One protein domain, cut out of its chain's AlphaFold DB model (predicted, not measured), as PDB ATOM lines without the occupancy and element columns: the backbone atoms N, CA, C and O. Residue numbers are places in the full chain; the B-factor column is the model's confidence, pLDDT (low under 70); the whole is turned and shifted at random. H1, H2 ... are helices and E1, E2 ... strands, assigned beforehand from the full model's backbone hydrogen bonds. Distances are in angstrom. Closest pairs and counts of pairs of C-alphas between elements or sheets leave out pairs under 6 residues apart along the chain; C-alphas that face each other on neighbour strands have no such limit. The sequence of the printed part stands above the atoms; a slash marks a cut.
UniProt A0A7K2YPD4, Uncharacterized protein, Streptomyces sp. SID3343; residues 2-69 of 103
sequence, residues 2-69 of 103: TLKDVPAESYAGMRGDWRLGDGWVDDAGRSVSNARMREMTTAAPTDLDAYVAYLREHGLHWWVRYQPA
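This is residues 2 to 69 of the 103 residues of an uncharacterized protein of Streptomyces sp. SID3343 (UniProt A0A7K2YPD4). A long two-stranded antiparallel ribbon, E1 beside E2, spans much of the length of a loose structure, with two helices, H2 and H3, set at a steep angle to each other at the end where E1 finishes and E2 starts. Toward the ribbon's other end the first printed stretch hangs as an arm, and its residues 2 to 11, of which 8 to 11 belong to the short helix H1, stick out. The printed part has 68 residues, with three named helices and two named strands in the order H1, E1, H2, H3, E2, and its class is mixed, helices and strands. The whole is loose, with a radius of gyration of the C-alphas of 13.9 A, and the C-alphas span 36 by 27 by 17 A.

The printed part begins at Thr 2, whose C-alpha is at (-5.347, 30.993, -72.326). H1 is residues 8 to 11, a helix of four residues. E1, residues 18 to 25, runs 20.2 A from C-alpha 18 at (-14.150, 10.129, -81.542) to C-alpha 25. H2, residues 34 to 43, is 14.3 A long, and H3, residues 48 to 57, is 14.2 A long. E2, residues 61 to 67, runs 19.6 A and ends with C-alpha 67 at (-13.724, 10.631, -86.896).

E1 and E2 are antiparallel neighbours, with 162 degrees between their N-to-C directions. N 20 and O 65 are within hydrogen-bond range at 2.8 A, and so are N 61 and O 25 at 2.9 A. The C-alphas of residues 22 and 64 face each other, 4.3 A apart. H2 and H3 are close but not clearly touching, and their closest C-alphas, those of Met 40 and Leu 55, are 7.7 A apart. They run opposite ways at a steep tilt of 61 degrees. The closest C-alphas of H3 and E2, those of Leu 55 and His 61, are 7.5 A apart. H1 is apart from H2, H3 and E2, E1 is apart from H3, and H2 is apart from E2. In H2 and H3 every O i to N i+4 pair is within hydrogen-bond range, and H1 is too short for such a pair.

The two C-alphas farthest apart, those of Ala 43 and Ala 69, are 37.7 A apart. The printed part has no cut. The links from H2 to H3 and from H3 to E2 are tight, those from H1 to E1 and from E1 to H2 are short, and no link is long. The mean pLDDT of the printed part is 78.0, and residues 2 to 16 are under 70.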
ATOM      1  N   THR A   2      -4.206  31.590 -73.051       41.78
ATOM      2  CA  THR A   2      -5.347  30.993 -72.326       41.78
ATOM      3  C   THR A   2      -6.258  30.265 -73.316       41.78
ATOM      4  O   THR A   2      -6.439  30.744 -74.428       41.78
ATOM      5  N   LEU A   3      -6.851  29.125 -72.932       45.16
ATOM      6  CA  LEU A   3      -7.656  28.256 -73.814       45.16
ATOM      7  C   LEU A   3      -8.659  29.035 -74.695       45.16
ATOM      8  O   LEU A   3      -8.804  28.736 -75.868       45.16
ATOM      9  N   LYS A   4      -9.261  30.102 -74.162       49.31
ATOM     10  CA  LYS A   4     -10.190  31.017 -74.852       49.31
ATOM     11  C   LYS A   4      -9.652  31.717 -76.118       49.31
ATOM     12  O   LYS A   4     -10.465  32.205 -76.894       49.31
ATOM     13  N   ASP A   5      -8.336  31.780 -76.316       47.16
ATOM     14  CA  ASP A   5      -7.692  32.537 -77.403       47.16
ATOM     15  C   ASP A   5      -7.384  31.663 -78.637       47.16
ATOM     16  O   ASP A   5      -6.835  32.134 -79.632       47.16
ATOM     17  N   VAL A   6      -7.726  30.373 -78.579       53.81
ATOM     18  CA  VAL A   6      -7.611  29.441 -79.702       53.81
ATOM     19  C   VAL A   6      -8.829  29.630 -80.633       53.81
ATOM     20  O   VAL A   6      -9.950  29.677 -80.128       53.81
ATOM     21  N   PRO A   7      -8.669  29.753 -81.967       47.25
ATOM     22  CA  PRO A   7      -9.789  29.890 -82.906       47.25
ATOM     23  C   PRO A   7     -10.788  28.732 -82.797       47.25
ATOM     24  O   PRO A   7     -10.384  27.583 -82.634       47.25
ATOM     25  N   ALA A   8     -12.089  29.010 -82.958       48.66
ATOM     26  CA  ALA A   8     -13.159  27.999 -82.949       48.66
ATOM     27  C   ALA A   8     -12.882  26.818 -83.911       48.66
ATOM     28  O   ALA A   8     -13.205  25.671 -83.610       48.66
ATOM     29  N   GLU A   9     -12.214  27.092 -85.033       49.19
ATOM     30  CA  GLU A   9     -11.787  26.099 -86.026       49.19
ATOM     31  C   GLU A   9     -10.752  25.105 -85.482       49.19
ATOM     32  O   GLU A   9     -10.756  23.944 -85.872       49.19
ATOM     33  N   SER A  10      -9.914  25.502 -84.521       51.62
ATOM     34  CA  SER A  10      -8.964  24.592 -83.866       51.62
ATOM     35  C   SER A  10      -9.629  23.680 -82.820       51.62
ATOM     36  O   SER A  10      -8.972  22.795 -82.274       51.62
ATOM     37  N   TYR A  11     -10.926  23.876 -82.546       49.03
ATOM     38  CA  TYR A  11     -11.767  22.955 -81.772       49.03
ATOM     39  C   TYR A  11     -12.595  22.013 -82.652       49.03
ATOM     40  O   TYR A  11     -13.319  21.177 -82.104       49.03
ATOM     41  N   ALA A  12     -12.514  22.120 -83.986       44.12
ATOM     42  CA  ALA A  12     -12.999  21.067 -84.873       44.12
ATOM     43  C   ALA A  12     -12.168  19.808 -84.560       44.12
ATOM     44  O   ALA A  12     -10.989  19.740 -84.896       44.12
ATOM     45  N   GLY A  13     -12.728  18.874 -83.786       51.00
ATOM     46  CA  GLY A  13     -11.986  17.791 -83.129       51.00
ATOM     47  C   GLY A  13     -12.216  17.633 -81.616       51.00
ATOM     48  O   GLY A  13     -11.741  16.649 -81.047       51.00
ATOM     49  N   MET A  14     -12.881  18.572 -80.918       57.44
ATOM     50  CA  MET A  14     -12.926  18.577 -79.436       57.44
ATOM     51  C   MET A  14     -14.272  18.249 -78.777       57.44
ATOM     52  O   MET A  14     -14.273  17.893 -77.598       57.44
ATOM     53  N   ARG A  15     -15.420  18.327 -79.464       58.84
ATOM     54  CA  ARG A  15     -16.723  17.978 -78.857       58.84
ATOM     55  C   ARG A  15     -17.520  17.016 -79.729       58.84
ATOM     56  O   ARG A  15     -18.157  17.425 -80.688       58.84
ATOM     57  N   GLY A  16     -17.508  15.743 -79.338       65.56
ATOM     58  CA  GLY A  16     -18.268  14.663 -79.977       65.56
ATOM     59  C   GLY A  16     -17.476  13.852 -81.002       65.56
ATOM     60  O   GLY A  16     -17.903  12.752 -81.346       65.56
ATOM     61  N   ASP A  17     -16.328  14.354 -81.457       75.94
ATOM     62  CA  ASP A  17     -15.438  13.614 -82.349       75.94
ATOM     63  C   ASP A  17     -14.734  12.499 -81.581       75.94
ATOM     64  O   ASP A  17     -14.233  12.687 -80.468       75.94
ATOM     65  N   TRP A  18     -14.703  11.315 -82.177       76.56
ATOM     66  CA  TRP A  18     -14.150  10.129 -81.542       76.56
ATOM     67  C   TRP A  18     -12.730   9.906 -82.045       76.56
ATOM     68  O   TRP A  18     -12.473   9.834 -83.250       76.56
ATOM     69  N   ARG A  19     -11.785   9.843 -81.104       79.94
ATOM     70  CA  ARG A  19     -10.365   9.638 -81.393       79.94
ATOM     71  C   ARG A  19     -10.113   8.160 -81.660       79.94
ATOM     72  O   ARG A  19     -10.403   7.316 -80.821       79.94
ATOM     73  N   LEU A  20      -9.571   7.872 -82.837       83.56
ATOM     74  CA  LEU A  20      -9.155   6.533 -83.252       83.56
ATOM     75  C   LEU A  20      -7.711   6.228 -82.860       83.56
ATOM     76  O   LEU A  20      -7.324   5.067 -82.777       83.56
ATOM     77  N   GLY A  21      -6.902   7.267 -82.686       83.62
ATOM     78  CA  GLY A  21      -5.518   7.130 -82.280       83.62
ATOM     79  C   GLY A  21      -4.816   8.471 -82.256       83.62
ATOM     80  O   GLY A  21      -5.237   9.431 -82.904       83.62
ATOM     81  N   ASP A  22      -3.734   8.508 -81.505       85.31
ATOM     82  CA  ASP A  22      -2.883   9.667 -81.339       85.31
ATOM     83  C   ASP A  22      -1.455   9.216 -81.038       85.31
ATOM     84  O   ASP A  22      -1.183   8.029 -80.819       85.31
ATOM     85  N   GLY A  23      -0.529  10.164 -81.084       85.50
ATOM     86  CA  GLY A  23       0.833   9.940 -80.639       85.50
ATOM     87  C   GLY A  23       1.793  11.008 -81.128       85.50
ATOM     88  O   GLY A  23       1.411  12.012 -81.728       85.50
ATOM     89  N   TRP A  24       3.076  10.753 -80.894       87.06
ATOM     90  CA  TRP A  24       4.160  11.616 -81.343       87.06
ATOM     91  C   TRP A  24       4.763  11.108 -82.645       87.06
ATOM     92  O   TRP A  24       5.047   9.912 -82.791       87.06
ATOM     93  N   VAL A  25       4.980  12.030 -83.574       90.50
ATOM     94  CA  VAL A  25       5.677  11.788 -84.837       90.50
ATOM     95  C   VAL A  25       6.847  12.746 -84.990       90.50
ATOM     96  O   VAL A  25       6.823  13.845 -84.438       90.50
ATOM     97  N   ASP A  26       7.874  12.307 -85.711       89.81
ATOM     98  CA  ASP A  26       8.962  13.181 -86.141       89.81
ATOM     99  C   ASP A  26       8.554  14.034 -87.359       89.81
ATOM    100  O   ASP A  26       7.477  13.850 -87.930       89.81
ATOM    101  N   ASP A  27       9.428  14.945 -87.795       88.25
ATOM    102  CA  ASP A  27       9.211  15.780 -88.989       88.25
ATOM    103  C   ASP A  27       9.001  14.971 -90.285       88.25
ATOM    104  O   ASP A  27       8.429  15.474 -91.251       88.25
ATOM    105  N   ALA A  28       9.435  13.706 -90.319       88.81
ATOM    106  CA  ALA A  28       9.197  12.793 -91.435       88.81
ATOM    107  C   ALA A  28       7.858  12.034 -91.308       88.81
ATOM    108  O   ALA A  28       7.564  11.160 -92.126       88.81
ATOM    109  N   GLY A  29       7.052  12.332 -90.285       84.12
ATOM    110  CA  GLY A  29       5.769  11.689 -90.008       84.12
ATOM    111  C   GLY A  29       5.887  10.277 -89.424       84.12
ATOM    112  O   GLY A  29       4.897   9.545 -89.379       84.12
ATOM    113  N   ARG A  30       7.078   9.855 -88.986       88.94
ATOM    114  CA  ARG A  30       7.298   8.518 -88.417       88.94
ATOM    115  C   ARG A  30       6.981   8.524 -86.933       88.94
ATOM    116  O   ARG A  30       7.355   9.446 -86.215       88.94
ATOM    117  N   SER A  31       6.334   7.457 -86.465       88.19
ATOM    118  CA  SER A  31       6.031   7.290 -85.043       88.19
ATOM    119  C   SER A  31       7.310   7.264 -84.208       88.19
ATOM    120  O   SER A  31       8.288   6.589 -84.542       88.19
ATOM    121  N   VAL A  32       7.285   8.001 -83.104       89.06
ATOM    122  CA  VAL A  32       8.406   8.108 -82.176       89.06
ATOM    123  C   VAL A  32       8.269   7.033 -81.106       89.06
ATOM    124  O   VAL A  32       7.215   6.870 -80.494       89.06
ATOM    125  N   SER A  33       9.346   6.282 -80.867       88.50
ATOM    126  CA  SER A  33       9.338   5.218 -79.864       88.50
ATOM    127  C   SER A  33       9.220   5.776 -78.441       88.50
ATOM    128  O   SER A  33       9.743   6.846 -78.120       88.50
ATOM    129  N   ASN A  34       8.621   4.994 -77.542       84.62
ATOM    130  CA  ASN A  34       8.512   5.353 -76.122       84.62
ATOM    131  C   ASN A  34       9.878   5.552 -75.442       84.62
ATOM    132  O   ASN A  34       9.988   6.289 -74.466       84.62
ATOM    133  N   ALA A  35      10.933   4.890 -75.930       87.31
ATOM    134  CA  ALA A  35      12.282   5.079 -75.406       87.31
ATOM    135  C   ALA A  35      12.805   6.488 -75.711       87.31
ATOM    136  O   ALA A  35      13.202   7.191 -74.787       87.31
ATOM    137  N   ARG A  36      12.699   6.914 -76.975       86.56
ATOM    138  CA  ARG A  36      13.090   8.257 -77.411       86.56
ATOM    139  C   ARG A  36      12.238   9.338 -76.750       86.56
ATOM    140  O   ARG A  36      12.767  10.354 -76.323       86.56
ATOM    141  N   MET A  37      10.935   9.093 -76.606       86.62
ATOM    142  CA  MET A  37      10.048  10.032 -75.920       86.62
ATOM    143  C   MET A  37      10.455  10.237 -74.457       86.62
ATOM    144  O   MET A  37      10.568  11.369 -74.014       86.62
ATOM    145  N   ARG A  38      10.753   9.159 -73.716       87.38
ATOM    146  CA  ARG A  38      11.205   9.267 -72.316       87.38
ATOM    147  C   ARG A  38      12.521  10.021 -72.174       87.38
ATOM    148  O   ARG A  38      12.651  10.814 -71.247       87.38
ATOM    149  N   GLU A  39      13.479   9.773 -73.062       87.75
ATOM    150  CA  GLU A  39      14.751  10.501 -73.080       87.75
ATOM    151  C   GLU A  39      14.512  12.008 -73.241       87.75
ATOM    152  O   GLU A  39      14.982  12.804 -72.432       87.75
ATOM    153  N   MET A  40      13.677  12.387 -74.211       85.56
ATOM    154  CA  MET A  40      13.342  13.784 -74.486       85.56
ATOM    155  C   MET A  40      12.547  14.423 -73.343       85.56
ATOM    156  O   MET A  40      12.873  15.528 -72.931       85.56
ATOM    157  N   THR A  41      11.573  13.723 -72.752       85.31
ATOM    158  CA  THR A  41      10.830  14.221 -71.581       85.31
ATOM    159  C   THR A  41      11.725  14.401 -70.352       85.31
ATOM    160  O   THR A  41      11.472  15.292 -69.552       85.31
ATOM    161  N   THR A  42      12.781  13.597 -70.199       88.06
ATOM    162  CA  THR A  42      13.721  13.718 -69.070       88.06
ATOM    163  C   THR A  42      14.627  14.944 -69.215       88.06
ATOM    164  O   THR A  42      15.009  15.546 -68.215       88.06
ATOM    165  N   ALA A  43      14.963  15.319 -70.452       86.38
ATOM    166  CA  ALA A  43      15.768  16.499 -70.764       86.38
ATOM    167  C   ALA A  43      14.942  17.795 -70.895       86.38
ATOM    168  O   ALA A  43      15.516  18.885 -70.930       86.38
ATOM    169  N   ALA A  44      13.615  17.687 -70.996       88.00
ATOM    170  CA  ALA A  44      12.740  18.817 -71.260       88.00
ATOM    171  C   ALA A  44      12.493  19.692 -70.011       88.00
ATOM    172  O   ALA A  44      12.520  19.197 -68.880       88.00
ATOM    173  N   PRO A  45      12.193  20.990 -70.198       88.06
ATOM    174  CA  PRO A  45      11.766  21.870 -69.113       88.06
ATOM    175  C   PRO A  45      10.493  21.370 -68.418       88.06
ATOM    176  O   PRO A  45       9.606  20.804 -69.054       88.06
ATOM    177  N   THR A  46      10.369  21.639 -67.116       87.44
ATOM    178  CA  THR A  46       9.175  21.289 -66.323       87.44
ATOM    179  C   THR A  46       7.993  22.228 -66.564       87.44
ATOM    180  O   THR A  46       6.853  21.872 -66.271       87.44
ATOM    181  N   ASP A  47       8.262  23.438 -67.056       91.94
ATOM    182  CA  ASP A  47       7.228  24.387 -67.458       91.94
ATOM    183  C   ASP A  47       6.525  23.903 -68.733       91.94
ATOM    184  O   ASP A  47       7.183  23.493 -69.685       91.94
ATOM    185  N   LEU A  48       5.190  23.944 -68.754       81.06
ATOM    186  CA  LEU A  48       4.391  23.340 -69.825       81.06
ATOM    187  C   LEU A  48       4.577  24.045 -71.174       81.06
ATOM    188  O   LEU A  48       4.670  23.376 -72.204       81.06
ATOM    189  N   ASP A  49       4.637  25.376 -71.181       85.31
ATOM    190  CA  ASP A  49       4.795  26.141 -72.419       85.31
ATOM    191  C   ASP A  49       6.213  25.926 -72.982       85.31
ATOM    192  O   ASP A  49       6.379  25.662 -74.177       85.31
ATOM    193  N   ALA A  50       7.228  25.930 -72.111       86.94
ATOM    194  CA  ALA A  50       8.607  25.617 -72.479       86.94
ATOM    195  C   ALA A  50       8.796  24.152 -72.918       86.94
ATOM    196  O   ALA A  50       9.560  23.882 -73.842       86.94
ATOM    197  N   TYR A  51       8.077  23.209 -72.308       84.62
ATOM    198  CA  TYR A  51       8.064  21.797 -72.693       84.62
ATOM    199  C   TYR A  51       7.524  21.607 -74.113       84.62
ATOM    200  O   TYR A  51       8.144  20.943 -74.944       84.62
ATOM    201  N   VAL A  52       6.377  22.219 -74.422       83.31
ATOM    202  CA  VAL A  52       5.762  22.128 -75.754       83.31
ATOM    203  C   VAL A  52       6.650  22.784 -76.814       83.31
ATOM    204  O   VAL A  52       6.805  22.228 -77.905       83.31
ATOM    205  N   ALA A  53       7.260  23.929 -76.497       86.19
ATOM    206  CA  ALA A  53       8.230  24.579 -77.375       86.19
ATOM    207  C   ALA A  53       9.452  23.681 -77.627       86.19
ATOM    208  O   ALA A  53       9.801  23.450 -78.782       86.19
ATOM    209  N   TYR A  54      10.021  23.090 -76.570       88.81
ATOM    210  CA  TYR A  54      11.155  22.170 -76.652       88.81
ATOM    211  C   TYR A  54      10.870  20.978 -77.575       88.81
ATOM    212  O   TYR A  54      11.672  20.676 -78.457       88.81
ATOM    213  N   LEU A  55       9.715  20.322 -77.430       87.62
ATOM    214  CA  LEU A  55       9.351  19.195 -78.295       87.62
ATOM    215  C   LEU A  55       9.233  19.619 -79.764       87.62
ATOM    216  O   LEU A  55       9.748  18.930 -80.645       87.62
ATOM    217  N   ARG A  56       8.613  20.774 -80.028       86.12
ATOM    218  CA  ARG A  56       8.468  21.300 -81.389       86.12
ATOM    219  C   ARG A  56       9.822  21.654 -82.011       86.12
ATOM    220  O   ARG A  56      10.041  21.343 -83.176       86.12
ATOM    221  N   GLU A  57      10.729  22.264 -81.250       88.88
ATOM    222  CA  GLU A  57      12.101  22.561 -81.691       88.88
ATOM    223  C   GLU A  57      12.892  21.294 -82.030       88.88
ATOM    224  O   GLU A  57      13.735  21.307 -82.923       88.88
ATOM    225  N   HIS A  58      12.585  20.180 -81.365       88.62
ATOM    226  CA  HIS A  58      13.190  18.876 -81.633       88.62
ATOM    227  C   HIS A  58      12.458  18.072 -82.722       88.62
ATOM    228  O   HIS A  58      12.697  16.868 -82.867       88.62
ATOM    229  N   GLY A  59      11.575  18.725 -83.486       86.88
ATOM    230  CA  GLY A  59      10.880  18.131 -84.627       86.88
ATOM    231  C   GLY A  59       9.801  17.123 -84.237       86.88
ATOM    232  O   GLY A  59       9.492  16.221 -85.014       86.88
ATOM    233  N   LEU A  60       9.268  17.213 -83.013       88.19
ATOM    234  CA  LEU A  60       8.183  16.355 -82.546       88.19
ATOM    235  C   LEU A  60       6.836  17.053 -82.679       88.19
ATOM    236  O   LEU A  60       6.609  18.134 -82.133       88.19
ATOM    237  N   HIS A  61       5.903  16.359 -83.323       85.88
ATOM    238  CA  HIS A  61       4.535  16.823 -83.511       85.88
ATOM    239  C   HIS A  61       3.551  15.815 -82.938       85.88
ATOM    240  O   HIS A  61       3.731  14.600 -83.052       85.88
ATOM    241  N   TRP A  62       2.491  16.327 -82.323       83.19
ATOM    242  CA  TRP A  62       1.375  15.508 -81.878       83.19
ATOM    243  C   TRP A  62       0.407  15.309 -83.040       83.19
ATOM    244  O   TRP A  62      -0.122  16.284 -83.578       83.19
ATOM    245  N   TRP A  63       0.153  14.060 -83.419       84.25
ATOM    246  CA  TRP A  63      -0.886  13.739 -84.391       84.25
ATOM    247  C   TRP A  63      -2.098  13.149 -83.681       84.25
ATOM    248  O   TRP A  63      -1.984  12.454 -82.672       84.25
ATOM    249  N   VAL A  64      -3.275  13.409 -84.240       84.31
ATOM    250  CA  VAL A  64      -4.525  12.790 -83.812       84.31
ATOM    251  C   VAL A  64      -5.308  12.371 -85.045       84.31
ATOM    252  O   VAL A  64      -5.486  13.141 -85.987       84.31
ATOM    253  N   ARG A  65      -5.787  11.133 -85.044       85.38
ATOM    254  CA  ARG A  65      -6.786  10.651 -85.988       85.38
ATOM    255  C   ARG A  65      -8.110  10.602 -85.264       85.38
ATOM    256  O   ARG A  65      -8.272   9.882 -84.281       85.38
ATOM    257  N   TYR A  66      -9.054  11.365 -85.777       84.94
ATOM    258  CA  TYR A  66     -10.407  11.424 -85.268       84.94
ATOM    259  C   TYR A  66     -11.384  11.115 -86.393       84.94
ATOM    260  O   TYR A  66     -11.045  11.167 -87.577       84.94
ATOM    261  N   GLN A  67     -12.594  10.763 -86.002       78.94
ATOM    262  CA  GLN A  67     -13.724  10.631 -86.896       78.94
ATOM    263  C   GLN A  67     -14.800  11.636 -86.477       78.94
ATOM    264  O   GLN A  67     -15.000  11.840 -85.274       78.94
ATOM    265  N   PRO A  68     -15.499  12.242 -87.450       83.25
ATOM    266  CA  PRO A  68     -16.567  13.184 -87.164       83.25
ATOM    267  C   PRO A  68     -17.674  12.584 -86.284       83.25
ATOM    268  O   PRO A  68     -18.094  11.434 -86.471       83.25
ATOM    269  N   ALA A  69     -18.157  13.376 -85.328       78.44
ATOM    270  CA  ALA A  69     -19.206  13.005 -84.378       78.44
ATOM    271  C   ALA A  69     -20.507  12.525 -85.046       78.44
ATOM    272  O   ALA A  69     -21.184  11.611 -84.567       78.44
TER     273      ALA A  69